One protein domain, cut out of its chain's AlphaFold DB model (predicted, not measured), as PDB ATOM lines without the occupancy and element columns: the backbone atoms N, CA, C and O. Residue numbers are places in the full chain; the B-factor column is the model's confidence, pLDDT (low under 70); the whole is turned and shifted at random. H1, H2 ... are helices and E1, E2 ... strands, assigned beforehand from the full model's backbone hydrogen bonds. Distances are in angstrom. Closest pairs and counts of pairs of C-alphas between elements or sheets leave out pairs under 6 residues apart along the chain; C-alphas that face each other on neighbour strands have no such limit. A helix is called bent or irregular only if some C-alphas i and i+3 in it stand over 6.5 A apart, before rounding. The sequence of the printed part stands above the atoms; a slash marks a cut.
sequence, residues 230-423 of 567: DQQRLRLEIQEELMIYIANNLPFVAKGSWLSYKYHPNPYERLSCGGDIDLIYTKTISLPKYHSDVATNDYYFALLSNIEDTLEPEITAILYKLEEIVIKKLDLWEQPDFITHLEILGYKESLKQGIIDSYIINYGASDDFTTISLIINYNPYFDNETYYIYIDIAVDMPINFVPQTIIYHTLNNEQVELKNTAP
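What this domain is: This is residues 230 to 423 of the 567 residues of an uncharacterized protein of Epulopiscium sp. SCG-C07WGA-EpuloA2 (UniProt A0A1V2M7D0). A strongly twisted sheet of five strands, E1 E2 E5 E4 E3, has H1 and the long bent helix H4 over one face, making two layers, helices on one face of a sheet. The hairpin of E6 and E7 packs through E7 on H1 and E1, while residues 292 to 298, of which 296 to 298 belong to H4, stick out. The 194 printed residues include six named helices and seven named strands, in the order H1 E1 H2 H3 E2 H4 H5 H6 E3 E4 E5 E6 E7; the class is mixed, helices and strands. The whole is compact, with a radius of gyration of the C-alphas of 17.2 A and spans of 53 by 41 by 27 A.

How they stand to each other: Begin at E5, residues 387 to 394, and E4, residues 371 to 378, an antiparallel hairpin where N 374 and O 391 are 2.8 A apart. E3, residues 356 to 361, forms a hairpin with E4, with N 361 and O 371 at 2.8 A; E3 E4 E5 is a meander, each strand the antiparallel neighbour of the one before. E2, residues 277 to 281, is parallel to E5, with N 279 and O 392 at 2.8 A; E1, residues 252 to 255, is antiparallel to E2, with N 253 and O 280 at 2.9 A. H1, residues 231 to 249, lies over E5 at a height over the sheet of 8.7 A. H4, residues 296 to 330, is one helix by its hydrogen bonds but bent, C-alphas 310 and 313 being 7.5 A apart; its arms are H4a, 296 to 310, and H4b, 313 to 330. H4b touches H1 at a steep tilt of 40 degrees, opposite ways, closest at the C-alphas of Leu 242 and Leu 322, 6.4 A. H5, residues 337 to 345, and H6, residues 347 to 352, only graze the sheet, as does H2, residues 257 to 263, irregular with C-alphas 259 and 262 at 7.3 A. H3, residues 267 to 272, is not on the sheet. E6, residues 404 to 409, and E7, residues 415 to 421, have N 408 and O 416 at 2.8 A. Every O i to N i+4 pair is within hydrogen-bond range in H1, H3, H4a, H4b and H5, against 1 of 3 in H2, with 2 of 4 O i to N i+3 pairs, and 1 of 2 in H6.

Where its parts are: Find C-alpha 231 at (9.234, 52.644, -7.767); H1 runs 26.7 A from there. H4a measures 21.3 A, H4b 25.7 A, E4 22.1 A and E5 22.8 A. E7 ends at C-alpha 421, (24.776, 54.183, 14.313).

The domain as a whole: The C-alphas farthest apart, Asp 293 and Asn 413, are 54.4 A apart. The printed part has no cut, and the link E2 to H4 is long. Look for pLDDT under 70 at residue 230 and residues 288 to 297, 332 to 334, 361 to 369 and 379 to 386.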
ATOM      1  N   ASP A 230       8.750  56.837  -8.857       68.88
ATOM      2  CA  ASP A 230       9.950  56.067  -9.247       68.88
ATOM      3  C   ASP A 230      10.056  54.886  -8.292       68.88
ATOM      4  O   ASP A 230      10.344  55.090  -7.116       68.88
ATOM      5  N   GLN A 231       9.628  53.691  -8.727       72.25
ATOM      6  CA  GLN A 231       9.234  52.644  -7.767       72.25
ATOM      7  C   GLN A 231      10.449  52.213  -6.965       72.25
ATOM      8  O   GLN A 231      10.366  51.893  -5.779       72.25
ATOM      9  N   GLN A 232      11.607  52.289  -7.617       76.00
ATOM     10  CA  GLN A 232      12.902  52.109  -7.009       76.00
ATOM     11  C   GLN A 232      13.168  53.198  -5.963       76.00
ATOM     12  O   GLN A 232      13.574  52.867  -4.850       76.00
ATOM     13  N   ARG A 233      12.865  54.467  -6.247       83.50
ATOM     14  CA  ARG A 233      13.041  55.571  -5.293       83.50
ATOM     15  C   ARG A 233      12.095  55.474  -4.130       83.50
ATOM     16  O   ARG A 233      12.529  55.595  -2.997       83.50
ATOM     17  N   LEU A 234      10.827  55.232  -4.398       83.69
ATOM     18  CA  LEU A 234       9.809  55.034  -3.391       83.69
ATOM     19  C   LEU A 234      10.163  53.881  -2.458       83.69
ATOM     20  O   LEU A 234      10.086  54.028  -1.243       83.69
ATOM     21  N   ARG A 235      10.608  52.752  -3.016       85.44
ATOM     22  CA  ARG A 235      11.102  51.614  -2.239       85.44
ATOM     23  C   ARG A 235      12.282  52.018  -1.359       85.44
ATOM     24  O   ARG A 235      12.304  51.656  -0.185       85.44
ATOM     25  N   LEU A 236      13.237  52.769  -1.904       90.19
ATOM     26  CA  LEU A 236      14.365  53.284  -1.131       90.19
ATOM     27  C   LEU A 236      13.900  54.259  -0.037       90.19
ATOM     28  O   LEU A 236      14.362  54.153   1.088       90.19
ATOM     29  N   GLU A 237      12.941  55.145  -0.300       91.50
ATOM     30  CA  GLU A 237      12.373  56.043   0.714       91.50
ATOM     31  C   GLU A 237      11.627  55.282   1.823       91.50
ATOM     32  O   GLU A 237      11.732  55.646   2.993       91.50
ATOM     33  N   ILE A 238      10.903  54.209   1.483       92.38
ATOM     34  CA  ILE A 238      10.257  53.319   2.462       92.38
ATOM     35  C   ILE A 238      11.319  52.644   3.342       92.38
ATOM     36  O   ILE A 238      11.198  52.648   4.568       92.38
ATOM     37  N   GLN A 239      12.379  52.099   2.734       94.50
ATOM     38  CA  GLN A 239      13.498  51.486   3.458       94.50
ATOM     39  C   GLN A 239      14.245  52.497   4.337       94.50
ATOM     40  O   GLN A 239      14.606  52.174   5.466       94.50
ATOM     41  N   GLU A 240      14.441  53.722   3.850       96.12
ATOM     42  CA  GLU A 240      15.083  54.812   4.579       96.12
ATOM     43  C   GLU A 240      14.273  55.210   5.818       96.12
ATOM     44  O   GLU A 240      14.821  55.241   6.922       96.12
ATOM     45  N   GLU A 241      12.965  55.460   5.670       97.19
ATOM     46  CA  GLU A 241      12.081  55.785   6.801       97.19
ATOM     47  C   GLU A 241      12.026  54.639   7.824       97.19
ATOM     48  O   GLU A 241      12.024  54.889   9.036       97.19
ATOM     49  N   LEU A 242      12.053  53.384   7.361       97.31
ATOM     50  CA  LEU A 242      12.092  52.215   8.235       97.31
ATOM     51  C   LEU A 242      13.424  52.115   8.994       97.31
ATOM     52  O   LEU A 242      13.423  51.936  10.211       97.31
ATOM     53  N   MET A 243      14.558  52.294   8.311       97.50
ATOM     54  CA  MET A 243      15.893  52.324   8.924       97.50
ATOM     55  C   MET A 243      15.993  53.437   9.976       97.50
ATOM     56  O   MET A 243      16.462  53.183  11.089       97.50
ATOM     57  N   ILE A 244      15.481  54.637   9.670       98.06
ATOM     58  CA  ILE A 244      15.427  55.764  10.613       98.06
ATOM     59  C   ILE A 244      14.642  55.382  11.869       98.06
ATOM     60  O   ILE A 244      15.085  55.661  12.987       98.06
ATOM     61  N   TYR A 245      13.485  54.732  11.716       98.38
ATOM     62  CA  TYR A 245      12.709  54.260  12.859       98.38
ATOM     63  C   TYR A 245      13.483  53.234  13.693       98.38
ATOM     64  O   TYR A 245      13.567  53.395  14.914       98.38
ATOM     65  N   ILE A 246      14.071  52.226  13.045       98.12
ATOM     66  CA  ILE A 246      14.816  51.150  13.707       98.12
ATOM     67  C   ILE A 246      15.967  51.731  14.533       98.12
ATOM     68  O   ILE A 246      16.036  51.495  15.740       98.12
ATOM     69  N   ALA A 247      16.819  52.551  13.915       97.50
ATOM     70  CA  ALA A 247      17.990  53.141  14.562       97.50
ATOM     71  C   ALA A 247      17.639  54.071  15.739       97.50
ATOM     72  O   ALA A 247      18.478  54.319  16.605       97.50
ATOM     73  N   ASN A 248      16.418  54.609  15.776       98.00
ATOM     74  CA  ASN A 248      15.993  55.567  16.794       98.00
ATOM     75  C   ASN A 248      15.167  54.965  17.931       98.00
ATOM     76  O   ASN A 248      15.100  55.584  18.997       98.00
ATOM     77  N   ASN A 249      14.523  53.815  17.711       98.12
ATOM     78  CA  ASN A 249      13.499  53.296  18.624       98.12
ATOM     79  C   ASN A 249      13.714  51.839  19.042       98.12
ATOM     80  O   ASN A 249      13.132  51.413  20.038       98.12
ATOM     81  N   LEU A 250      14.533  51.081  18.315       98.12
ATOM     82  CA  LEU A 250      14.736  49.654  18.548       98.12
ATOM     83  C   LEU A 250      16.178  49.367  19.005       98.12
ATOM     84  O   LEU A 250      17.067  50.202  18.808       98.12
ATOM     85  N   PRO A 251      16.443  48.207  19.640       97.06
ATOM     86  CA  PRO A 251      17.756  47.853  20.185       97.06
ATOM     87  C   PRO A 251      18.741  47.397  19.094       97.06
ATOM     88  O   PRO A 251      19.431  46.385  19.249       97.06
ATOM     89  N   PHE A 252      18.825  48.148  17.998       97.94
ATOM     90  CA  PHE A 252      19.747  47.898  16.899       97.94
ATOM     91  C   PHE A 252      20.692  49.073  16.691       97.94
ATOM     92  O   PHE A 252      20.324  50.231  16.893       97.94
ATOM     93  N   VAL A 253      21.898  48.765  16.225       98.06
ATOM     94  CA  VAL A 253      22.834  49.744  15.670       98.06
ATOM     95  C   VAL A 253      22.798  49.628  14.153       98.06
ATOM     96  O   VAL A 253      23.128  48.573  13.615       98.06
ATOM     97  N   ALA A 254      22.420  50.701  13.463       97.75
ATOM     98  CA  ALA A 254      22.486  50.755  12.008       97.75
ATOM     99  C   ALA A 254      23.947  50.813  11.531       97.75
ATOM    100  O   ALA A 254      24.781  51.510  12.122       97.75
ATOM    101  N   LYS A 255      24.256  50.098  10.450       95.12
ATOM    102  CA  LYS A 255      25.558  50.105   9.762       95.12
ATOM    103  C   LYS A 255      25.348  50.069   8.240       95.12
ATOM    104  O   LYS A 255      24.223  50.137   7.760       95.12
ATOM    105  N   GLY A 256      26.432  49.966   7.479       92.88
ATOM    106  CA  GLY A 256      26.377  49.557   6.080       92.88
ATOM    107  C   GLY A 256      26.001  50.668   5.103       92.88
ATOM    108  O   GLY A 256      26.311  51.846   5.310       92.88
ATOM    109  N   SER A 257      25.385  50.263   3.991       91.69
ATOM    110  CA  SER A 257      25.230  51.094   2.789       91.69
ATOM    111  C   SER A 257      24.481  52.402   3.066       91.69
ATOM    112  O   SER A 257      24.905  53.456   2.601       91.69
ATOM    113  N   TRP A 258      23.434  52.374   3.893       94.75
ATOM    114  CA  TRP A 258      22.655  53.567   4.246       94.75
ATOM    115  C   TRP A 258      23.455  54.635   4.996       94.75
ATOM    116  O   TRP A 258      23.152  55.813   4.883       94.75
ATOM    117  N   LEU A 259      24.516  54.278   5.721       94.69
ATOM    118  CA  LEU A 259      25.345  55.272   6.414       94.69
ATOM    119  C   LEU A 259      26.488  55.807   5.546       94.69
ATOM    120  O   LEU A 259      27.003  56.904   5.794       94.69
ATOM    121  N   SER A 260      26.898  55.035   4.537       92.44
ATOM    122  CA  SER A 260      28.064  55.320   3.699       92.44
ATOM    123  C   SER A 260      27.724  55.806   2.286       92.44
ATOM    124  O   SER A 260      28.598  56.357   1.618       92.44
ATOM    125  N   TYR A 261      26.473  55.681   1.831       91.75
ATOM    126  CA  TYR A 261      26.051  56.061   0.474       91.75
ATOM    127  C   TYR A 261      26.419  57.511   0.110       91.75
ATOM    128  O   TYR A 261      26.788  57.780  -1.028       91.75
ATOM    129  N   LYS A 262      26.425  58.438   1.078       91.44
ATOM    130  CA  LYS A 262      26.805  59.850   0.881       91.44
ATOM    131  C   LYS A 262      28.244  60.072   0.391       91.44
ATOM    132  O   LYS A 262      28.556  61.157  -0.085       91.44
ATOM    133  N   TYR A 263      29.127  59.082   0.540       93.19
ATOM    134  CA  TYR A 263      30.503  59.143   0.034       93.19
ATOM    135  C   TYR A 263      30.606  58.720  -1.440       93.19
ATOM    136  O   TYR A 263      31.659  58.879  -2.061       93.19
ATOM    137  N   HIS A 264      29.524  58.187  -2.013       91.62
ATOM    138  CA  HIS A 264      29.457  57.782  -3.412       91.62
ATOM    139  C   HIS A 264      29.052  58.955  -4.313       91.62
ATOM    140  O   HIS A 264      28.238  59.786  -3.916       91.62
ATOM    141  N   PRO A 265      29.566  59.025  -5.555       89.19
ATOM    142  CA  PRO A 265      29.222  60.103  -6.486       89.19
ATOM    143  C   PRO A 265      27.765  60.042  -6.964       89.19
ATOM    144  O   PRO A 265      27.199  61.072  -7.318       89.19
ATOM    145  N   ASN A 266      27.152  58.853  -6.959       87.62
ATOM    146  CA  ASN A 266      25.720  58.670  -7.181       87.62
ATOM    147  C   ASN A 266      25.113  57.842  -6.030       87.62
ATOM    148  O   ASN A 266      25.043  56.613  -6.135       87.62
ATOM    149  N   PRO A 267      24.712  58.493  -4.920       88.12
ATOM    150  CA  PRO A 267      24.239  57.802  -3.722       88.12
ATOM    151  C   PRO A 267      22.972  56.970  -3.965       88.12
ATOM    152  O   PRO A 267      22.846  55.865  -3.442       88.12
ATOM    153  N   TYR A 268      22.065  57.472  -4.806       86.81
ATOM    154  CA  TYR A 268      20.828  56.785  -5.170       86.81
ATOM    155  C   TYR A 268      21.103  55.470  -5.902       86.81
ATOM    156  O   TYR A 268      20.619  54.413  -5.509       86.81
ATOM    157  N   GLU A 269      21.941  55.524  -6.935       85.81
ATOM    158  CA  GLU A 269      22.281  54.349  -7.738       85.81
ATOM    159  C   GLU A 269      23.085  53.319  -6.929       85.81
ATOM    160  O   GLU A 269      22.928  52.116  -7.115       85.81
ATOM    161  N   ARG A 270      23.889  53.772  -5.954       87.62
ATOM    162  CA  ARG A 270      24.575  52.876  -5.012       87.62
ATOM    163  C   ARG A 270      23.593  52.103  -4.131       87.62
ATOM    164  O   ARG A 270      23.807  50.911  -3.902       87.62
ATOM    165  N   LEU A 271      22.562  52.768  -3.608       89.81
ATOM    166  CA  LEU A 271      21.533  52.133  -2.778       89.81
ATOM    167  C   LEU A 271      20.601  51.250  -3.609       89.81
ATOM    168  O   LEU A 271      20.183  50.186  -3.164       89.81
ATOM    169  N   SER A 272      20.319  51.638  -4.848       84.31
ATOM    170  CA  SER A 272      19.511  50.823  -5.749       84.31
ATOM    171  C   SER A 272      20.228  49.527  -6.173       84.31
ATOM    172  O   SER A 272      19.595  48.501  -6.424       84.31
ATOM    173  N   CYS A 273      21.561  49.546  -6.133       80.06
ATOM    174  CA  CYS A 273      22.492  48.441  -6.342       80.06
ATOM    175  C   CYS A 273      22.774  47.633  -5.045       80.06
ATOM    176  O   CYS A 273      23.923  47.344  -4.698       80.06
ATOM    177  N   GLY A 274      21.728  47.274  -4.292       73.06
ATOM    178  CA  GLY A 274      21.849  46.433  -3.089       73.06
ATOM    179  C   GLY A 274      22.053  47.202  -1.779       73.06
ATOM    180  O   GLY A 274      22.953  46.876  -1.010       73.06
ATOM    181  N   GLY A 275      21.245  48.238  -1.549       79.62
ATOM    182  CA  GLY A 275      21.075  48.918  -0.264       79.62
ATOM    183  C   GLY A 275      20.134  48.143   0.659       79.62
ATOM    184  O   GLY A 275      18.955  48.461   0.776       79.62
ATOM    185  N   ASP A 276      20.666  47.113   1.300       89.44
ATOM    186  CA  ASP A 276      20.072  46.413   2.439       89.44
ATOM    187  C   ASP A 276      20.075  47.280   3.712       89.44
ATOM    188  O   ASP A 276      20.915  48.168   3.884       89.44
ATOM    189  N   ILE A 277      19.119  47.039   4.618       95.25
ATOM    190  CA  ILE A 277      19.153  47.613   5.970       95.25
ATOM    191  C   ILE A 277      20.054  46.720   6.824       95.25
ATOM    192  O   ILE A 277      19.640  45.674   7.313       95.25
ATOM    193  N   ASP A 278      21.296  47.145   7.007       94.75
ATOM    194  CA  ASP A 278      22.266  46.451   7.841       94.75
ATOM    195  C   ASP A 278      22.168  46.885   9.315       94.75
ATOM    196  O   ASP A 278      22.331  48.065   9.650       94.75
ATOM    197  N   LEU A 279      22.007  45.921  10.218       96.50
ATOM    198  CA  LEU A 279      21.832  46.134  11.653       96.50
ATOM    199  C   LEU A 279      22.782  45.263  12.484       96.50
ATOM    200  O   LEU A 279      23.227  44.197  12.057       96.50
ATOM    201  N   ILE A 280      23.059  45.709  13.707       95.50
ATOM    202  CA  ILE A 280      23.656  44.902  14.777       95.50
ATOM    203  C   ILE A 280      22.662  44.854  15.931       95.50
ATOM    204  O   ILE A 280      22.251  45.910  16.420       95.50
ATOM    205  N   TYR A 281      22.280  43.661  16.378       95.69
ATOM    206  CA  TYR A 281      21.415  43.508  17.545       95.69
ATOM    207  C   TYR A 281      22.214  43.713  18.834       95.69
ATOM    208  O   TYR A 281      23.247  43.087  19.047       95.69
ATOM    209  N   THR A 282      21.750  44.617  19.698       94.19
ATOM    210  CA  THR A 282      22.508  45.032  20.896       94.19
ATOM    211  C   THR A 282      22.215  44.200  22.139       94.19
ATOM    212  O   THR A 282      22.928  44.315  23.138       94.19
ATOM    213  N   LYS A 283      21.163  43.378  22.110       92.19
ATOM    214  CA  LYS A 283      20.838  42.462  23.204       92.19
ATOM    215  C   LYS A 283      21.539  41.126  22.972       92.19
ATOM    216  O   LYS A 283      21.694  40.683  21.841       92.19
ATOM    217  N   THR A 284      21.943  40.482  24.060       85.81
ATOM    218  CA  THR A 284      22.551  39.150  24.019       85.81
ATOM    219  C   THR A 284      21.516  38.102  23.638       85.81
ATOM    220  O   THR A 284      20.437  38.071  24.240       85.81
ATOM    221  N   ILE A 285      21.866  37.212  22.710       84.19
ATOM    222  CA  ILE A 285      21.040  36.052  22.378       84.19
ATOM    223  C   ILE A 285      21.617  34.820  23.076       84.19
ATOM    224  O   ILE A 285      22.822  34.592  23.122       84.19
ATOM    225  N   SER A 286      20.752  34.017  23.694       78.44
ATOM    226  CA  SER A 286      21.174  32.749  24.298       78.44
ATOM    227  C   SER A 286      21.203  31.657  23.236       78.44
ATOM    228  O   SER A 286      20.295  30.827  23.184       78.44
ATOM    229  N   LEU A 287      22.241  31.657  22.396       74.25
ATOM    230  CA  LEU A 287      22.358  30.666  21.332       74.25
ATOM    231  C   LEU A 287      22.582  29.254  21.903       74.25
ATOM    232  O   LEU A 287      23.346  29.075  22.865       74.25
ATOM    233  N   PRO A 288      21.937  28.223  21.327       69.25
ATOM    234  CA  PRO A 288      22.192  26.841  21.706       69.25
ATOM    235  C   PRO A 288      23.669  26.502  21.478       69.25
ATOM    236  O   PRO A 288      24.249  26.833  20.447       69.25
ATOM    237  N   LYS A 289      24.297  25.818  22.442       63.47
ATOM    238  CA  LYS A 289      25.677  25.351  22.271       63.47
ATOM    239  C   LYS A 289      25.726  24.335  21.135       63.47
ATOM    240  O   LYS A 289      24.970  23.364  21.148       63.47
ATOM    241  N   TYR A 290      26.645  24.531  20.193       58.25
ATOM    242  CA  TYR A 290      26.926  23.529  19.174       58.25
ATOM    243  C   TYR A 290      27.379  22.226  19.843       58.25
ATOM    244  O   TYR A 290      28.382  22.191  20.559       58.25
ATOM    245  N   HIS A 291      26.626  21.156  19.615       55.03
ATOM    246  CA  HIS A 291      27.001  19.805  20.004       55.03
ATOM    247  C   HIS A 291      27.385  19.053  18.730       55.03
ATOM    248  O   HIS A 291      26.562  18.913  17.829       55.03
ATOM    249  N   SER A 292      28.623  18.556  18.665       52.16
ATOM    250  CA  SER A 292      29.201  17.852  17.505       52.16
ATOM    251  C   SER A 292      28.407  16.633  17.022       52.16
ATOM    252  O   SER A 292      28.673  16.127  15.937       52.16
ATOM    253  N   ASP A 293      27.457  16.164  17.832       46.78
ATOM    254  CA  ASP A 293      26.734  14.908  17.646       46.78
ATOM    255  C   ASP A 293      25.335  15.108  17.024       46.78
ATOM    256  O   ASP A 293      24.615  14.136  16.796       46.78
ATOM    257  N   VAL A 294      24.934  16.356  16.749       49.00
ATOM    258  CA  VAL A 294      23.645  16.701  16.128       49.00
ATOM    259  C   VAL A 294      23.833  16.868  14.620       49.00
ATOM    260  O   VAL A 294      24.792  17.497  14.172       49.00
ATOM    261  N   ALA A 295      22.924  16.307  13.813       53.25
ATOM    262  CA  ALA A 295      22.936  16.514  12.368       53.25
ATOM    263  C   ALA A 295      22.918  18.022  12.056       53.25
ATOM    264  O   ALA A 295      22.140  18.773  12.642       53.25
ATOM    265  N   THR A 296      23.760  18.473  11.122       63.50
ATOM    266  CA  THR A 296      23.997  19.903  10.832       63.50
ATOM    267  C   THR A 296      22.718  20.697  10.548       63.50
ATOM    268  O   THR A 296      22.645  21.880  10.868       63.50
ATOM    269  N   ASN A 297      21.696  20.041   9.992       69.56
ATOM    270  CA  ASN A 297      20.405  20.660   9.695       69.56
ATOM    271  C   ASN A 297      19.555  20.884  10.954       69.56
ATOM    272  O   ASN A 297      18.930  21.932  11.076       69.56
ATOM    273  N   ASP A 298      19.559  19.954  11.911       73.56
ATOM    274  CA  ASP A 298      18.770  20.088  13.143       73.56
ATOM    275  C   ASP A 298      19.319  21.223  14.017       73.56
ATOM    276  O   ASP A 298      18.554  22.001  14.584       73.56
ATOM    277  N   TYR A 299      20.649  21.369  14.066       73.00
ATOM    278  CA  TYR A 299      21.285  22.509  14.726       73.00
ATOM    279  C   TYR A 299      20.951  23.832  14.025       73.00
ATOM    280  O   TYR A 299      20.619  24.799  14.703       73.00
ATOM    281  N   TYR A 300      20.989  23.870  12.688       78.69
ATOM    282  CA  TYR A 300      20.621  25.061  11.915       78.69
ATOM    283  C   TYR A 300      19.199  25.535  12.243       78.69
ATOM    284  O   TYR A 300      19.010  26.700  12.584       78.69
ATOM    285  N   PHE A 301      18.207  24.639  12.194       80.69
ATOM    286  CA  PHE A 301      16.816  25.008  12.473       80.69
ATOM    287  C   PHE A 301      16.598  25.393  13.938       80.69
ATOM    288  O   PHE A 301      15.852  26.330  14.213       80.69
ATOM    289  N   ALA A 302      17.265  24.719  14.881       81.12
ATOM    290  CA  ALA A 302      17.197  25.080  16.296       81.12
ATOM    291  C   ALA A 302      17.820  26.458  16.574       81.12
ATOM    292  O   ALA A 302      17.265  27.238  17.348       81.12
ATOM    293  N   LEU A 303      18.954  26.762  15.935       82.69
ATOM    294  CA  LEU A 303      19.623  28.056  16.026       82.69
ATOM    295  C   LEU A 303      18.748  29.167  15.440       82.69
ATOM    296  O   LEU A 303      18.486  30.153  16.123       82.69
ATOM    297  N   LEU A 304      18.258  28.979  14.211       84.56
ATOM    298  CA  LEU A 304      17.394  29.943  13.534       84.56
ATOM    299  C   LEU A 304      16.119  30.209  14.347       84.56
ATOM    300  O   LEU A 304      15.834  31.361  14.654       84.56
ATOM    301  N   SER A 305      15.434  29.156  14.803       85.75
ATOM    302  CA  SER A 305      14.223  29.287  15.622       85.75
ATOM    303  C   SER A 305      14.474  30.013  16.947       85.75
ATOM    304  O   SER A 305      13.624  30.781  17.387       85.75
ATOM    305  N   ASN A 306      15.626  29.803  17.595       86.44
ATOM    306  CA  ASN A 306      15.959  30.515  18.831       86.44
ATOM    307  C   ASN A 306      16.164  32.017  18.594       86.44
ATOM    308  O   ASN A 306      15.746  32.843  19.411       86.44
ATOM    309  N   ILE A 307      16.801  32.365  17.476       87.56
ATOM    310  CA  ILE A 307      17.028  33.762  17.135       87.56
ATOM    311  C   ILE A 307      15.718  34.431  16.704       87.56
ATOM    312  O   ILE A 307      15.440  35.536  17.158       87.56
ATOM    313  N   GLU A 308      14.876  33.757  15.918       88.44
ATOM    314  CA  GLU A 308      13.529  34.228  15.564       88.44
ATOM    315  C   GLU A 308      12.679  34.510  16.805       88.44
ATOM    316  O   GLU A 308      12.131  35.601  16.930       88.44
ATOM    317  N   ASP A 309      12.640  33.577  17.762       90.19
ATOM    318  CA  ASP A 309      11.918  33.754  19.030       90.19
ATOM    319  C   ASP A 309      12.449  34.957  19.829       90.19
ATOM    320  O   ASP A 309      11.695  35.652  20.511       90.19
ATOM    321  N   THR A 310      13.756  35.215  19.750       91.38
ATOM    322  CA  THR A 310      14.387  36.349  20.437       91.38
ATOM    323  C   THR A 310      14.068  37.677  19.751       91.38
ATOM    324  O   THR A 310      13.844  38.675  20.434       91.38
ATOM    325  N   LEU A 311      14.044  37.695  18.416       92.00
ATOM    326  CA  LEU A 311      13.815  38.895  17.610       92.00
ATOM    327  C   LEU A 311      12.329  39.200  17.374       92.00
ATOM    328  O   LEU A 311      12.016  40.306  16.934       92.00
ATOM    329  N   GLU A 312      11.413  38.270  17.666       93.06
ATOM    330  CA  GLU A 312       9.968  38.402  17.420       93.06
ATOM    331  C   GLU A 312       9.385  39.762  17.863       93.06
ATOM    332  O   GLU A 312       8.710  40.397  17.043       93.06
ATOM    333  N   PRO A 313       9.651  40.289  19.081       95.25
ATOM    334  CA  PRO A 313       9.095  41.577  19.500       95.25
ATOM    335  C   PRO A 313       9.582  42.744  18.635       95.25
ATOM    336  O   PRO A 313       8.808  43.637  18.282       95.25
ATOM    337  N   GLU A 314      10.868  42.743  18.285       95.56
ATOM    338  CA  GLU A 314      11.468  43.783  17.460       95.56
ATOM    339  C   GLU A 314      11.017  43.694  15.998       95.56
ATOM    340  O   GLU A 314      10.683  44.719  15.407       95.56
ATOM    341  N   ILE A 315      10.952  42.489  15.425       92.44
ATOM    342  CA  ILE A 315      10.489  42.282  14.046       92.44
ATOM    343  C   ILE A 315       9.007  42.643  13.925       92.44
ATOM    344  O   ILE A 315       8.617  43.324  12.981       92.44
ATOM    345  N   THR A 316       8.187  42.291  14.915       93.19
ATOM    346  CA  THR A 316       6.779  42.711  14.969       93.19
ATOM    347  C   THR A 316       6.655  44.238  14.948       93.19
ATOM    348  O   THR A 316       5.872  44.787  14.175       93.19
ATOM    349  N   ALA A 317       7.472  44.950  15.734       96.06
ATOM    350  CA  ALA A 317       7.487  46.414  15.729       96.06
ATOM    351  C   ALA A 317       7.960  47.010  14.388       96.06
ATOM    352  O   ALA A 317       7.473  48.067  13.985       96.06
ATOM    353  N   ILE A 318       8.894  46.347  13.697       94.81
ATOM    354  CA  ILE A 318       9.336  46.712  12.342       94.81
ATOM    355  C   ILE A 318       8.184  46.571  11.345       94.81
ATOM    356  O   ILE A 318       7.965  47.488  10.558       94.81
ATOM    357  N   LEU A 319       7.423  45.474  11.397       92.44
ATOM    358  CA  LEU A 319       6.309  45.218  10.478       92.44
ATOM    359  C   LEU A 319       5.193  46.255  10.631       92.44
ATOM    360  O   LEU A 319       4.813  46.872   9.641       92.44
ATOM    361  N   TYR A 320       4.735  46.530  11.855       94.50
ATOM    362  CA  TYR A 320       3.727  47.577  12.083       94.50
ATOM    363  C   TYR A 320       4.220  48.968  11.677       94.50
ATOM    364  O   TYR A 320       3.447  49.798  11.202       94.50
ATOM    365  N   LYS A 321       5.520  49.258  11.827       96.31
ATOM    366  CA  LYS A 321       6.042  50.527  11.317       96.31
ATOM    367  C   LYS A 321       6.069  50.557   9.791       96.31
ATOM    368  O   LYS A 321       5.764  51.590   9.199       96.31
ATOM    369  N   LEU A 322       6.446  49.448   9.162       93.00
ATOM    370  CA  LEU A 322       6.434  49.319   7.712       93.00
ATOM    371  C   LEU A 322       5.022  49.531   7.160       93.00
ATOM    372  O   LEU A 322       4.879  50.257   6.184       93.00
ATOM    373  N   GLU A 323       3.995  48.983   7.809       90.69
ATOM    374  CA  GLU A 323       2.590  49.253   7.494       90.69
ATOM    375  C   GLU A 323       2.286  50.753   7.461       90.69
ATOM    376  O   GLU A 323       1.822  51.265   6.445       90.69
ATOM    377  N   GLU A 324       2.596  51.468   8.547       92.44
ATOM    378  CA  GLU A 324       2.351  52.907   8.663       92.44
ATOM    379  C   GLU A 324       3.029  53.684   7.522       92.44
ATOM    380  O   GLU A 324       2.415  54.556   6.898       92.44
ATOM    381  N   ILE A 325       4.293  53.355   7.229       92.56
ATOM    382  CA  ILE A 325       5.077  53.996   6.166       92.56
ATOM    383  C   ILE A 325       4.466  53.692   4.797       92.56
ATOM    384  O   ILE A 325       4.276  54.611   4.003       92.56
ATOM    385  N   VAL A 326       4.141  52.428   4.522       86.00
ATOM    386  CA  VAL A 326       3.589  51.963   3.244       86.00
ATOM    387  C   VAL A 326       2.212  52.576   2.995       86.00
ATOM    388  O   VAL A 326       2.013  53.177   1.942       86.00
ATOM    389  N   ILE A 327       1.298  52.536   3.971       83.25
ATOM    390  CA  ILE A 327      -0.026  53.174   3.868       83.25
ATOM    391  C   ILE A 327       0.125  54.665   3.563       83.25
ATOM    392  O   ILE A 327      -0.540  55.184   2.670       83.25
ATOM    393  N   LYS A 328       1.032  55.359   4.258       86.44
ATOM    394  CA  LYS A 328       1.271  56.793   4.057       86.44
ATOM    395  C   LYS A 328       1.892  57.105   2.690       86.44
ATOM    396  O   LYS A 328       1.442  58.028   2.020       86.44
ATOM    397  N   LYS A 329       2.955  56.395   2.301       82.44
ATOM    398  CA  LYS A 329       3.735  56.659   1.077       82.44
ATOM    399  C   LYS A 329       2.980  56.277  -0.186       82.44
ATOM    400  O   LYS A 329       3.131  56.942  -1.205       82.44
ATOM    401  N   LEU A 330       2.186  55.216  -0.103       75.12
ATOM    402  CA  LEU A 330       1.439  54.668  -1.228       75.12
ATOM    403  C   LEU A 330      -0.032  55.098  -1.226       75.12
ATOM    404  O   LEU A 330      -0.767  54.767  -2.149       75.12
ATOM    405  N   ASP A 331      -0.451  55.851  -0.204       70.44
ATOM    406  CA  ASP A 331      -1.830  56.303   0.008       70.44
ATOM    407  C   ASP A 331      -2.844  55.137   0.017       70.44
ATOM    408  O   ASP A 331      -3.988  55.296  -0.425       70.44
ATOM    409  N   LEU A 332      -2.433  53.962   0.525       68.00
ATOM    410  CA  LEU A 332      -3.256  52.749   0.517       68.00
ATOM    411  C   LEU A 332      -4.572  52.963   1.268       68.00
ATOM    412  O   LEU A 332      -4.663  53.693   2.259       68.00
ATOM    413  N   TRP A 333      -5.610  52.313   0.764       64.88
ATOM    414  CA  TRP A 333      -6.945  52.276   1.356       64.88
ATOM    415  C   TRP A 333      -7.197  51.051   2.242       64.88
ATOM    416  O   TRP A 333      -8.095  51.073   3.080       64.88
ATOM    417  N   GLU A 334      -6.375  50.023   2.080       67.25
ATOM    418  CA  GLU A 334      -6.465  48.730   2.729       67.25
ATOM    419  C   GLU A 334      -5.143  48.450   3.422       67.25
ATOM    420  O   GLU A 334      -4.079  48.949   3.034       67.25
ATOM    421  N   GLN A 335      -5.239  47.662   4.484       79.12
ATOM    422  CA  GLN A 335      -4.080  47.178   5.201       79.12
ATOM    423  C   GLN A 335      -3.288  46.228   4.285       79.12
ATOM    424  O   GLN A 335      -3.890  45.338   3.683       79.12
ATOM    425  N   PRO A 336      -1.957  46.381   4.176       81.25
ATOM    426  CA  PRO A 336      -1.126  45.445   3.431       81.25
ATOM    427  C   PRO A 336      -1.305  44.000   3.908       81.25
ATOM    428  O   PRO A 336      -1.271  43.740   5.115       81.25
ATOM    429  N   ASP A 337      -1.377  43.053   2.968       77.69
ATOM    430  CA  ASP A 337      -1.569  41.624   3.260       77.69
ATOM    431  C   ASP A 337      -0.637  41.098   4.354       77.69
ATOM    432  O   ASP A 337      -1.066  40.318   5.202       77.69
ATOM    433  N   PHE A 338       0.634  41.512   4.374       79.94
ATOM    434  CA  PHE A 338       1.597  40.999   5.350       79.94
ATOM    435  C   PHE A 338       1.205  41.305   6.806       79.94
ATOM    436  O   PHE A 338       1.527  40.508   7.691       79.94
ATOM    437  N   ILE A 339       0.482  42.403   7.065       84.88
ATOM    438  CA  ILE A 339      -0.060  42.698   8.399       84.88
ATOM    439  C   ILE A 339      -1.325  41.904   8.662       84.88
ATOM    440  O   ILE A 339      -1.423  41.293   9.721       84.88
ATOM    441  N   THR A 340      -2.241  41.827   7.699       82.06
ATOM    442  CA  THR A 340      -3.446  40.999   7.828       82.06
ATOM    443  C   THR A 340      -3.076  39.562   8.218       82.06
ATOM    444  O   THR A 340      -3.653  38.977   9.136       82.06
ATOM    445  N   HIS A 341      -2.040  38.999   7.591       80.56
ATOM    446  CA  HIS A 341      -1.520  37.680   7.946       80.56
ATOM    447  C   HIS A 341      -0.851  37.660   9.326       80.56
ATOM    448  O   HIS A 341      -1.088  36.725  10.089       80.56
ATOM    449  N   LEU A 342      -0.055  38.679   9.677       84.75
ATOM    450  CA  LEU A 342       0.540  38.803  11.012       84.75
ATOM    451  C   LEU A 342      -0.529  38.830  12.118       84.75
ATOM    452  O   LEU A 342      -0.364  38.155  13.131       84.75
ATOM    453  N   GLU A 343      -1.620  39.569  11.928       87.50
ATOM    454  CA  GLU A 343      -2.711  39.708  12.898       87.50
ATOM    455  C   GLU A 343      -3.572  38.440  13.008       87.50
ATOM    456  O   GLU A 343      -3.973  38.056  14.110       87.50
ATOM    457  N   ILE A 344      -3.846  37.767  11.883       85.94
ATOM    458  CA  ILE A 344      -4.692  36.563  11.845       85.94
ATOM    459  C   ILE A 344      -3.921  35.313  12.285       85.94
ATOM    460  O   ILE A 344      -4.451  34.486  13.032       85.94
ATOM    461  N   LEU A 345      -2.699  35.139  11.783       85.81
ATOM    462  CA  LEU A 345      -1.926  33.903  11.923       85.81
ATOM    463  C   LEU A 345      -0.860  33.992  13.024       85.81
ATOM    464  O   LEU A 345      -0.472  32.968  13.590       85.81
ATOM    465  N   GLY A 346      -0.405  35.204  13.348       86.50
ATOM    466  CA  GLY A 346       0.726  35.440  14.240       86.50
ATOM    467  C   GLY A 346       2.083  35.287  13.545       86.50
ATOM    468  O   GLY A 346       2.218  34.637  12.509       86.50
ATOM    469  N   TYR A 347       3.123  35.851  14.164       86.50
ATOM    470  CA  TYR A 347       4.482  35.934  13.611       86.50
ATOM    471  C   TYR A 347       5.042  34.587  13.122       86.50
ATOM    472  O   TYR A 347       5.490  34.466  11.981       86.50
ATOM    473  N   LYS A 348       4.957  33.543  13.959       85.19
ATOM    474  CA  LYS A 348       5.509  32.213  13.643       85.19
ATOM    475  C   LYS A 348       4.867  31.555  12.429       85.19
ATOM    476  O   LYS A 348       5.513  30.762  11.751       85.19
ATOM    477  N   GLU A 349       3.591  31.818  12.189       83.38
ATOM    478  CA  GLU A 349       2.889  31.229  11.056       83.38
ATOM    479  C   GLU A 349       3.113  32.058   9.783       83.38
ATOM    480  O   GLU A 349       3.282  31.472   8.715       83.38
ATOM    481  N   SER A 350       3.265  33.383   9.899       81.50
ATOM    482  CA  SER A 350       3.716  34.243   8.793       81.50
ATOM    483  C   SER A 350       5.102  33.851   8.260       81.50
ATOM    484  O   SER A 350       5.307  33.885   7.046       81.50
ATOM    485  N   LEU A 351       6.020  33.417   9.137       79.88
ATOM    486  CA  LEU A 351       7.314  32.840   8.735       79.88
ATOM    487  C   LEU A 351       7.138  31.567   7.891       79.88
ATOM    488  O   LEU A 351       7.741  31.415   6.833       79.88
ATOM    489  N   LYS A 352       6.269  30.642   8.317       78.25
ATOM    490  CA  LYS A 352       6.051  29.372   7.595       78.25
ATOM    491  C   LYS A 352       5.403  29.553   6.226       78.25
ATOM    492  O   LYS A 352       5.604  28.711   5.354       78.25
ATOM    493  N   GLN A 353       4.600  30.602   6.059       75.25
ATOM    494  CA  GLN A 353       3.937  30.911   4.793       75.25
ATOM    495  C   GLN A 353       4.820  31.716   3.829       75.25
ATOM    496  O   GLN A 353       4.394  31.970   2.706       75.25
ATOM    497  N   GLY A 354       6.041  32.087   4.236       75.62
ATOM    498  CA  GLY A 354       6.985  32.836   3.401       75.62
ATOM    499  C   GLY A 354       6.574  34.290   3.163       75.62
ATOM    500  O   GLY A 354       6.920  34.893   2.152       75.62
ATOM    501  N   ILE A 355       5.785  34.865   4.073       74.88
ATOM    502  CA  ILE A 355       5.457  36.301   4.063       74.88
ATOM    503  C   ILE A 355       6.642  37.090   4.621       74.88
ATOM    504  O   ILE A 355       7.004  38.163   4.138       74.88
ATOM    505  N   ILE A 356       7.257  36.506   5.642       77.56
ATOM    506  CA  ILE A 356       8.545  36.896   6.181       77.56
ATOM    507  C   ILE A 356       9.429  35.677   5.963       77.56
ATOM    508  O   ILE A 356       9.115  34.609   6.480       77.56
ATOM    509  N   ASP A 357      10.508  35.818   5.208       79.56
ATOM    510  CA  ASP A 357      11.523  34.776   5.112       79.56
ATOM    511  C   ASP A 357      12.722  35.161   5.972       79.56
ATOM    512  O   ASP A 357      13.151  36.316   6.006       79.56
ATOM    513  N   SER A 358      13.283  34.178   6.658       79.38
ATOM    514  CA  SER A 358      14.471  34.315   7.491       79.38
ATOM    515  C   SER A 358      15.452  33.201   7.152       79.38
ATOM    516  O   SER A 358      15.099  32.026   7.026       79.38
ATOM    517  N   TYR A 359      16.723  33.549   6.990       77.69
ATOM    518  CA  TYR A 359      17.779  32.552   6.849       77.69
ATOM    519  C   TYR A 359      19.106  33.084   7.363       77.69
ATOM    520  O   TYR A 359      19.382  34.284   7.341       77.69
ATOM    521  N   ILE A 360      19.954  32.166   7.821       74.38
ATOM    522  CA  ILE A 360      21.301  32.509   8.265       74.38
ATOM    523  C   ILE A 360      22.171  32.716   7.026       74.38
ATOM    524  O   ILE A 360      22.328  31.812   6.198       74.38
ATOM    525  N   ILE A 361      22.774  33.897   6.912       65.38
ATOM    526  CA  ILE A 361      23.824  34.154   5.936       65.38
ATOM    527  C   ILE A 361      25.150  33.726   6.553       65.38
ATOM    528  O   ILE A 361      25.649  34.340   7.492       65.38
ATOM    529  N   ASN A 362      25.751  32.684   5.981       59.50
ATOM    530  CA  ASN A 362      27.142  32.348   6.245       59.50
ATOM    531  C   ASN A 362      28.003  32.923   5.109       59.50
ATOM    532  O   ASN A 362      27.994  32.404   3.987       59.50
ATOM    533  N   TYR A 363      28.734  34.011   5.372       50.72
ATOM    534  CA  TYR A 363      29.560  34.681   4.358       50.72
ATOM    535  C   TYR A 363      30.811  33.882   3.931       50.72
ATOM    536  O   TYR A 363      31.543  34.319   3.038       50.72
ATOM    537  N   GLY A 364      31.003  32.659   4.437       41.19
ATOM    538  CA  GLY A 364      31.974  31.699   3.909       41.19
ATOM    539  C   GLY A 364      33.290  31.616   4.680       41.19
ATOM    540  O   GLY A 364      34.168  30.865   4.258       41.19
ATOM    541  N   ALA A 365      33.421  32.317   5.807       43.38
ATOM    542  CA  ALA A 365      34.241  31.831   6.910       43.38
ATOM    543  C   ALA A 365      33.341  30.933   7.764       43.38
ATOM    544  O   ALA A 365      32.190  31.285   8.001       43.38
ATOM    545  N   SER A 366      33.834  29.786   8.228       42.75
ATOM    546  CA  SER A 366      33.087  28.914   9.145       42.75
ATOM    547  C   SER A 366      32.585  29.631  10.406       42.75
ATOM    548  O   SER A 366      31.704  29.091  11.064       42.75
ATOM    549  N   ASP A 367      33.088  30.845  10.680       49.28
ATOM    550  CA  ASP A 367      32.943  31.579  11.935       49.28
ATOM    551  C   ASP A 367      32.869  33.122  11.744       49.28
ATOM    552  O   ASP A 367      33.361  33.871  12.586       49.28
ATOM    553  N   ASP A 368      32.299  33.624  10.632       58.00
ATOM    554  CA  ASP A 368      31.848  35.040  10.576       58.00
ATOM    555  C   ASP A 368      30.693  35.243  11.582       58.00
ATOM    556  O   ASP A 368      30.071  34.261  12.012       58.00
ATOM    557  N   PHE A 369      30.368  36.483  11.966       67.19
ATOM    558  CA  PHE A 369      29.229  36.701  12.865       67.19
ATOM    559  C   PHE A 369      27.971  36.077  12.300       67.19
ATOM    560  O   PHE A 369      27.678  36.193  11.104       67.19
ATOM    561  N   THR A 370      27.185  35.475  13.189       77.44
ATOM    562  CA  THR A 370      25.875  34.966  12.805       77.44
ATOM    563  C   THR A 370      25.047  36.151  12.324       77.44
ATOM    564  O   THR A 370      24.685  37.033  13.098       77.44
ATOM    565  N   THR A 371      24.803  36.193  11.019       84.12
ATOM    566  CA  THR A 371      23.965  37.204  10.384       84.12
ATOM    567  C   THR A 371      22.706  36.518   9.904       84.12
ATOM    568  O   THR A 371      22.774  35.493   9.225       84.12
ATOM    569  N   ILE A 372      21.555  37.072  10.254       86.88
ATOM    570  CA  ILE A 372      20.272  36.636   9.710       86.88
ATOM    571  C   ILE A 372      19.819  37.660   8.696       86.88
ATOM    572  O   ILE A 372      19.752  38.846   9.010       86.88
ATOM    573  N   SER A 373      19.490  37.183   7.503       87.75
ATOM    574  CA  SER A 373      18.726  37.972   6.550       87.75
ATOM    575  C   SER A 373      17.255  37.779   6.847       87.75
ATOM    576  O   SER A 373      16.787  36.641   6.936       87.75
ATOM    577  N   LEU A 374      16.542  38.885   6.983       88.19
ATOM    578  CA  LEU A 374      15.095  38.933   6.927       88.19
ATOM    579  C   LEU A 374      14.696  39.505   5.573       88.19
ATOM    580  O   LEU A 374      15.137  40.592   5.194       88.19
ATOM    581  N   ILE A 375      13.835  38.782   4.876       88.25
ATOM    582  CA  ILE A 375      13.171  39.248   3.670       88.25
ATOM    583  C   ILE A 375      11.706  39.453   4.020       88.25
ATOM    584  O   ILE A 375      10.994  38.507   4.351       88.25
ATOM    585  N   ILE A 376      11.257  40.700   3.960       85.56
ATOM    586  CA  ILE A 376       9.843  41.030   4.118       85.56
ATOM    587  C   ILE A 376       9.257  41.183   2.722       85.56
ATOM    588  O   ILE A 376       9.632  42.107   1.987       85.56
ATOM    589  N   ASN A 377       8.350  40.270   2.388       81.81
ATOM    590  CA  ASN A 377       7.605  40.281   1.143       81.81
ATOM    591  C   ASN A 377       6.382  41.168   1.349       81.81
ATOM    592  O   ASN A 377       5.499  40.855   2.147       81.81
ATOM    593  N   TYR A 378       6.327  42.283   0.632       77.88
ATOM    594  CA  TYR A 378       5.117  43.084   0.561       77.88
ATOM    595  C   TYR A 378       4.762  43.305  -0.899       77.88
ATOM    596  O   TYR A 378       5.588  43.722  -1.705       77.88
ATOM    597  N   ASN A 379       3.525  42.991  -1.256       69.56
ATOM    598  CA  ASN A 379       2.978  43.378  -2.539       69.56
ATOM    599  C   ASN A 379       2.165  44.647  -2.285       69.56
ATOM    600  O   ASN A 379       1.150  44.579  -1.598       69.56
ATOM    601  N   PRO A 380       2.603  45.814  -2.770       60.09
ATOM    602  CA  PRO A 380       1.833  47.028  -2.612       60.09
ATOM    603  C   PRO A 380       0.623  47.089  -3.568       60.09
ATOM    604  O   PRO A 380       0.014  48.140  -3.699       60.09
ATOM    605  N   TYR A 381       0.251  45.973  -4.202       59.38
ATOM    606  CA  TYR A 381      -0.873  45.789  -5.127       59.38
ATOM    607  C   TYR A 381      -0.794  46.598  -6.431       59.38
ATOM    608  O   TYR A 381      -1.736  46.579  -7.217       59.38
ATOM    609  N   PHE A 382       0.325  47.278  -6.702       52.88
ATOM    610  CA  PHE A 382       0.431  48.180  -7.850       52.88
ATOM    611  C   PHE A 382       0.837  47.495  -9.166       52.88
ATOM    612  O   PHE A 382       0.467  47.994 -10.218       52.88
ATOM    613  N   ASP A 383       1.587  46.386  -9.181       51.12
ATOM    614  CA  ASP A 383       2.177  45.881 -10.442       51.12
ATOM    615  C   ASP A 383       2.343  44.355 -10.558       51.12
ATOM    616  O   ASP A 383       3.097  43.889 -11.410       51.12
ATOM    617  N   ASN A 384       1.643  43.556  -9.743       52.91
ATOM    618  CA  ASN A 384       1.898  42.111  -9.598       52.91
ATOM    619  C   ASN A 384       3.357  41.763  -9.210       52.91
ATOM    620  O   ASN A 384       3.687  40.577  -9.106       52.91
ATOM    621  N   GLU A 385       4.228  42.745  -8.954       59.53
ATOM    622  CA  GLU A 385       5.565  42.520  -8.433       59.53
ATOM    623  C   GLU A 385       5.519  42.471  -6.908       59.53
ATOM    624  O   GLU A 385       4.921  43.286  -6.204       59.53
ATOM    625  N   THR A 386       6.183  41.459  -6.365       69.25
ATOM    626  CA  THR A 386       6.454  41.407  -4.934       69.25
ATOM    627  C   THR A 386       7.656  42.290  -4.652       69.25
ATOM    628  O   THR A 386       8.724  42.108  -5.242       69.25
ATOM    629  N   TYR A 387       7.495  43.235  -3.736       78.06
ATOM    630  CA  TYR A 387       8.579  44.069  -3.258       78.06
ATOM    631  C   TYR A 387       9.219  43.410  -2.047       78.06
ATOM    632  O   TYR A 387       8.564  42.790  -1.211       78.06
ATOM    633  N   TYR A 388      10.532  43.580  -1.966       84.50
ATOM    634  CA  TYR A 388      11.357  42.940  -0.956       84.50
ATOM    635  C   TYR A 388      12.084  44.002  -0.139       84.50
ATOM    636  O   TYR A 388      12.822  44.836  -0.692       84.50
ATOM    637  N   ILE A 389      11.929  43.951   1.179       88.94
ATOM    638  CA  ILE A 389      12.822  44.644   2.110       88.94
ATOM    639  C   ILE A 389      13.784  43.616   2.675       88.94
ATOM    640  O   ILE A 389      13.356  42.629   3.263       88.94
ATOM    641  N   TYR A 390      15.072  43.875   2.475       90.44
ATOM    642  CA  TYR A 390      16.156  43.061   3.002       90.44
ATOM    643  C   TYR A 390      16.704  43.743   4.249       90.44
ATOM    644  O   TYR A 390      17.116  44.908   4.185       90.44
ATOM    645  N   ILE A 391      16.687  43.027   5.368       93.50
ATOM    646  CA  ILE A 391      17.262  43.469   6.634       93.50
ATOM    647  C   ILE A 391      18.266  42.414   7.082       93.50
ATOM    648  O   ILE A 391      17.879  41.297   7.410       93.50
ATOM    649  N   ASP A 392      19.541  42.779   7.127       92.62
ATOM    650  CA  ASP A 392      20.611  41.895   7.581       92.62
ATOM    651  C   ASP A 392      20.969  42.249   9.027       92.62
ATOM    652  O   ASP A 392      21.420  43.356   9.326       92.62
ATOM    653  N   ILE A 393      20.758  41.306   9.944       93.12
ATOM    654  CA  ILE A 393      20.945  41.491  11.383       93.12
ATOM    655  C   ILE A 393      22.122  40.641  11.844       93.12
ATOM    656  O   ILE A 393      22.019  39.416  11.917       93.12
ATOM    657  N   ALA A 394      23.225  41.293  12.206       91.12
ATOM    658  CA  ALA A 394      24.314  40.642  12.922       91.12
ATOM    659  C   ALA A 394      23.910  40.437  14.390       91.12
ATOM    660  O   ALA A 394      23.567  41.401  15.085       91.12
ATOM    661  N   VAL A 395      23.953  39.191  14.858       88.06
ATOM    662  CA  VAL A 395      23.673  38.818  16.251       88.06
ATOM    663  C   VAL A 395      24.947  38.371  16.959       88.06
ATOM    664  O   VAL A 395      25.866  37.846  16.333       88.06
ATOM    665  N   ASP A 396      25.015  38.636  18.266       82.88
ATOM    666  CA  ASP A 396      26.170  38.356  19.134       82.88
ATOM    667  C   ASP A 396      27.512  38.939  18.648       82.88
ATOM    668  O   ASP A 396      28.592  38.509  19.058       82.88
ATOM    669  N   MET A 397      27.451  39.976  17.813       85.62
ATOM    670  CA  MET A 397      28.617  40.732  17.377       85.62
ATOM    671  C   MET A 397      29.164  41.581  18.540       85.62
ATOM    672  O   MET A 397      28.433  42.423  19.072       85.62
ATOM    673  N   PRO A 398      30.436  41.417  18.953       83.75
ATOM    674  CA  PRO A 398      31.041  42.241  19.990       83.75
ATOM    675  C   PRO A 398      31.140  43.699  19.539       83.75
ATOM    676  O   PRO A 398      31.882  44.040  18.624       83.75
ATOM    677  N   ILE A 399      30.412  44.587  20.213       87.88
ATOM    678  CA  ILE A 399      30.468  46.024  19.940       87.88
ATOM    679  C   ILE A 399      31.558  46.651  20.820       87.88
ATOM    680  O   ILE A 399      31.353  46.895  22.009       87.88
ATOM    681  N   ASN A 400      32.715  46.957  20.226       88.94
ATOM    682  CA  ASN A 400      33.853  47.602  20.904       88.94
ATOM    683  C   ASN A 400      33.804  49.142  20.844       88.94
ATOM    684  O   ASN A 400      34.835  49.818  20.922       88.94
ATOM    685  N   PHE A 401      32.612  49.707  20.663       93.75
ATOM    686  CA  PHE A 401      32.391  51.142  20.526       93.75
ATOM    687  C   PHE A 401      31.078  51.583  21.161       93.75
ATOM    688  O   PHE A 401      30.198  50.786  21.462       93.75
ATOM    689  N   VAL A 402      30.936  52.892  21.345       94.69
ATOM    690  CA  VAL A 402      29.655  53.492  21.721       94.69
ATOM    691  C   VAL A 402      28.941  53.900  20.432       94.69
ATOM    692  O   VAL A 402      29.534  54.661  19.658       94.69
ATOM    693  N   PRO A 403      27.717  53.402  20.163       96.50
ATOM    694  CA  PRO A 403      26.924  53.854  19.026       96.50
ATOM    695  C   PRO A 403      26.788  55.377  19.019       96.50
ATOM    696  O   PRO A 403      26.701  56.011  20.072       96.50
ATOM    697  N   GLN A 404      26.812  55.969  17.830       95.81
ATOM    698  CA  GLN A 404      26.822  57.419  17.669       95.81
ATOM    699  C   GLN A 404      25.478  57.929  17.169       95.81
ATOM    700  O   GLN A 404      24.884  57.340  16.263       95.81
ATOM    701  N   THR A 405      25.078  59.088  17.693       97.62
ATOM    702  CA  THR A 405      24.069  59.919  17.043       97.62
ATOM    703  C   THR A 405      24.721  60.700  15.910       97.62
ATOM    704  O   THR A 405      25.679  61.439  16.149       97.62
ATOM    705  N   ILE A 406      24.196  60.579  14.693       96.25
ATOM    706  CA  ILE A 406      24.646  61.367  13.538       96.25
ATOM    707  C   ILE A 406      23.507  62.207  12.966       96.25
ATOM    708  O   ILE A 406      22.336  61.835  13.057       96.25
ATOM    709  N   ILE A 407      23.870  63.321  12.326       96.81
ATOM    710  CA  ILE A 407      22.964  64.030  11.420       96.81
ATOM    711  C   ILE A 407      22.965  63.285  10.087       96.81
ATOM    712  O   ILE A 407      23.995  63.186   9.410       96.81
ATOM    713  N   TYR A 408      21.808  62.741   9.746       95.69
ATOM    714  CA  TYR A 408      21.540  62.022   8.517       95.69
ATOM    715  C   TYR A 408      20.754  62.919   7.562       95.69
ATOM    716  O   TYR A 408      19.855  63.646   7.980       95.69
ATOM    717  N   HIS A 409      21.122  62.885   6.287       93.56
ATOM    718  CA  HIS A 409      20.401  63.582   5.230       93.56
ATOM    719  C   HIS A 409      19.580  62.548   4.474       93.56
ATOM    720  O   HIS A 409      20.157  61.586   3.992       93.56
ATOM    721  N   THR A 410      18.268  62.717   4.377       93.31
ATOM    722  CA  THR A 410      17.414  61.767   3.653       93.31
ATOM    723  C   THR A 410      17.635  61.850   2.143       93.31
ATOM    724  O   THR A 410      18.246  62.802   1.645       93.31
ATOM    725  N   LEU A 411      17.089  60.904   1.377       87.50
ATOM    726  CA  LEU A 411      17.061  60.967  -0.093       87.50
ATOM    727  C   LEU A 411      16.349  62.226  -0.618       87.50
ATOM    728  O   LEU A 411      16.636  62.693  -1.719       87.50
ATOM    729  N   ASN A 412      15.477  62.817   0.201       85.50
ATOM    730  CA  ASN A 412      14.803  64.087  -0.062       85.50
ATOM    731  C   ASN A 412      15.549  65.307   0.516       85.50
ATOM    732  O   ASN A 412      15.015  66.416   0.518       85.50
ATOM    733  N   ASN A 413      16.800  65.124   0.954       86.69
ATOM    734  CA  ASN A 413      17.679  66.122   1.572       86.69
ATOM    735  C   ASN A 413      17.164  66.717   2.896       86.69
ATOM    736  O   ASN A 413      17.647  67.768   3.328       86.69
ATOM    737  N   GLU A 414      16.230  66.052   3.574       92.81
ATOM    738  CA  GLU A 414      15.794  66.450   4.913       92.81
ATOM    739  C   GLU A 414      16.841  66.037   5.949       92.81
ATOM    740  O   GLU A 414      17.455  64.980   5.835       92.81
ATOM    741  N   GLN A 415      17.065  66.864   6.970       96.50
ATOM    742  CA  GLN A 415      17.967  66.518   8.066       96.50
ATOM    743  C   GLN A 415      17.198  65.832   9.191       96.50
ATOM    744  O   GLN A 415      16.252  66.398   9.737       96.50
ATOM    745  N   VAL A 416      17.653  64.642   9.570       97.12
ATOM    746  CA  VAL A 416      17.121  63.869  10.696       97.12
ATOM    747  C   VAL A 416      18.263  63.339  11.558       97.12
ATOM    748  O   VAL A 416      19.406  63.233  11.116       97.12
ATOM    749  N   GLU A 417      17.969  63.001  12.809       96.94
ATOM    750  CA  GLU A 417      18.929  62.331  13.685       96.94
ATOM    751  C   GLU A 417      18.790  60.809  13.566       96.94
ATOM    752  O   GLU A 417      17.678  60.280  13.603       96.94
ATOM    753  N   LEU A 418      19.922  60.108  13.483       97.19
ATOM    754  CA  LEU A 418      20.007  58.658  13.680       97.19
ATOM    755  C   LEU A 418      20.801  58.388  14.952       97.19
ATOM    756  O   LEU A 418      21.996  58.663  14.973       97.19
ATOM    757  N   LYS A 419      20.150  57.879  16.002       96.94
ATOM    758  CA  LYS A 419      20.710  57.776  17.362       96.94
ATOM    759  C   LYS A 419      21.674  56.612  17.561       96.94
ATOM    760  O   LYS A 419      22.669  56.765  18.261       96.94
ATOM    761  N   ASN A 420      21.383  55.459  16.964       97.12
ATOM    762  CA  ASN A 420      22.183  54.252  17.141       97.12
ATOM    763  C   ASN A 420      22.858  53.874  15.823       97.12
ATOM    764  O   ASN A 420      22.352  53.040  15.076       97.12
ATOM    765  N   THR A 421      24.005  54.487  15.529       97.88
ATOM    766  CA  THR A 421      24.776  54.183  14.313       97.88
ATOM    767  C   THR A 421      26.196  53.715  14.609       97.88
ATOM    768  O   THR A 421      26.812  54.118  15.600       97.88
ATOM    769  N   ALA A 422      26.719  52.843  13.747       97.25
ATOM    770  CA  ALA A 422      28.101  52.390  13.809       97.25
ATOM    771  C   ALA A 422      29.045  53.495  13.295       97.25
ATOM    772  O   ALA A 422      28.848  53.990  12.178       97.25
ATOM    773  N   PRO A 423      30.105  53.868  14.039       96.69
ATOM    774  CA  PRO A 423      31.067  54.852  13.560       96.69
ATOM    775  C   PRO A 423      31.763  54.374  12.280       96.69
ATOM    776  O   PRO A 423      32.094  53.194  12.142       96.69
TER     777      PRO A 423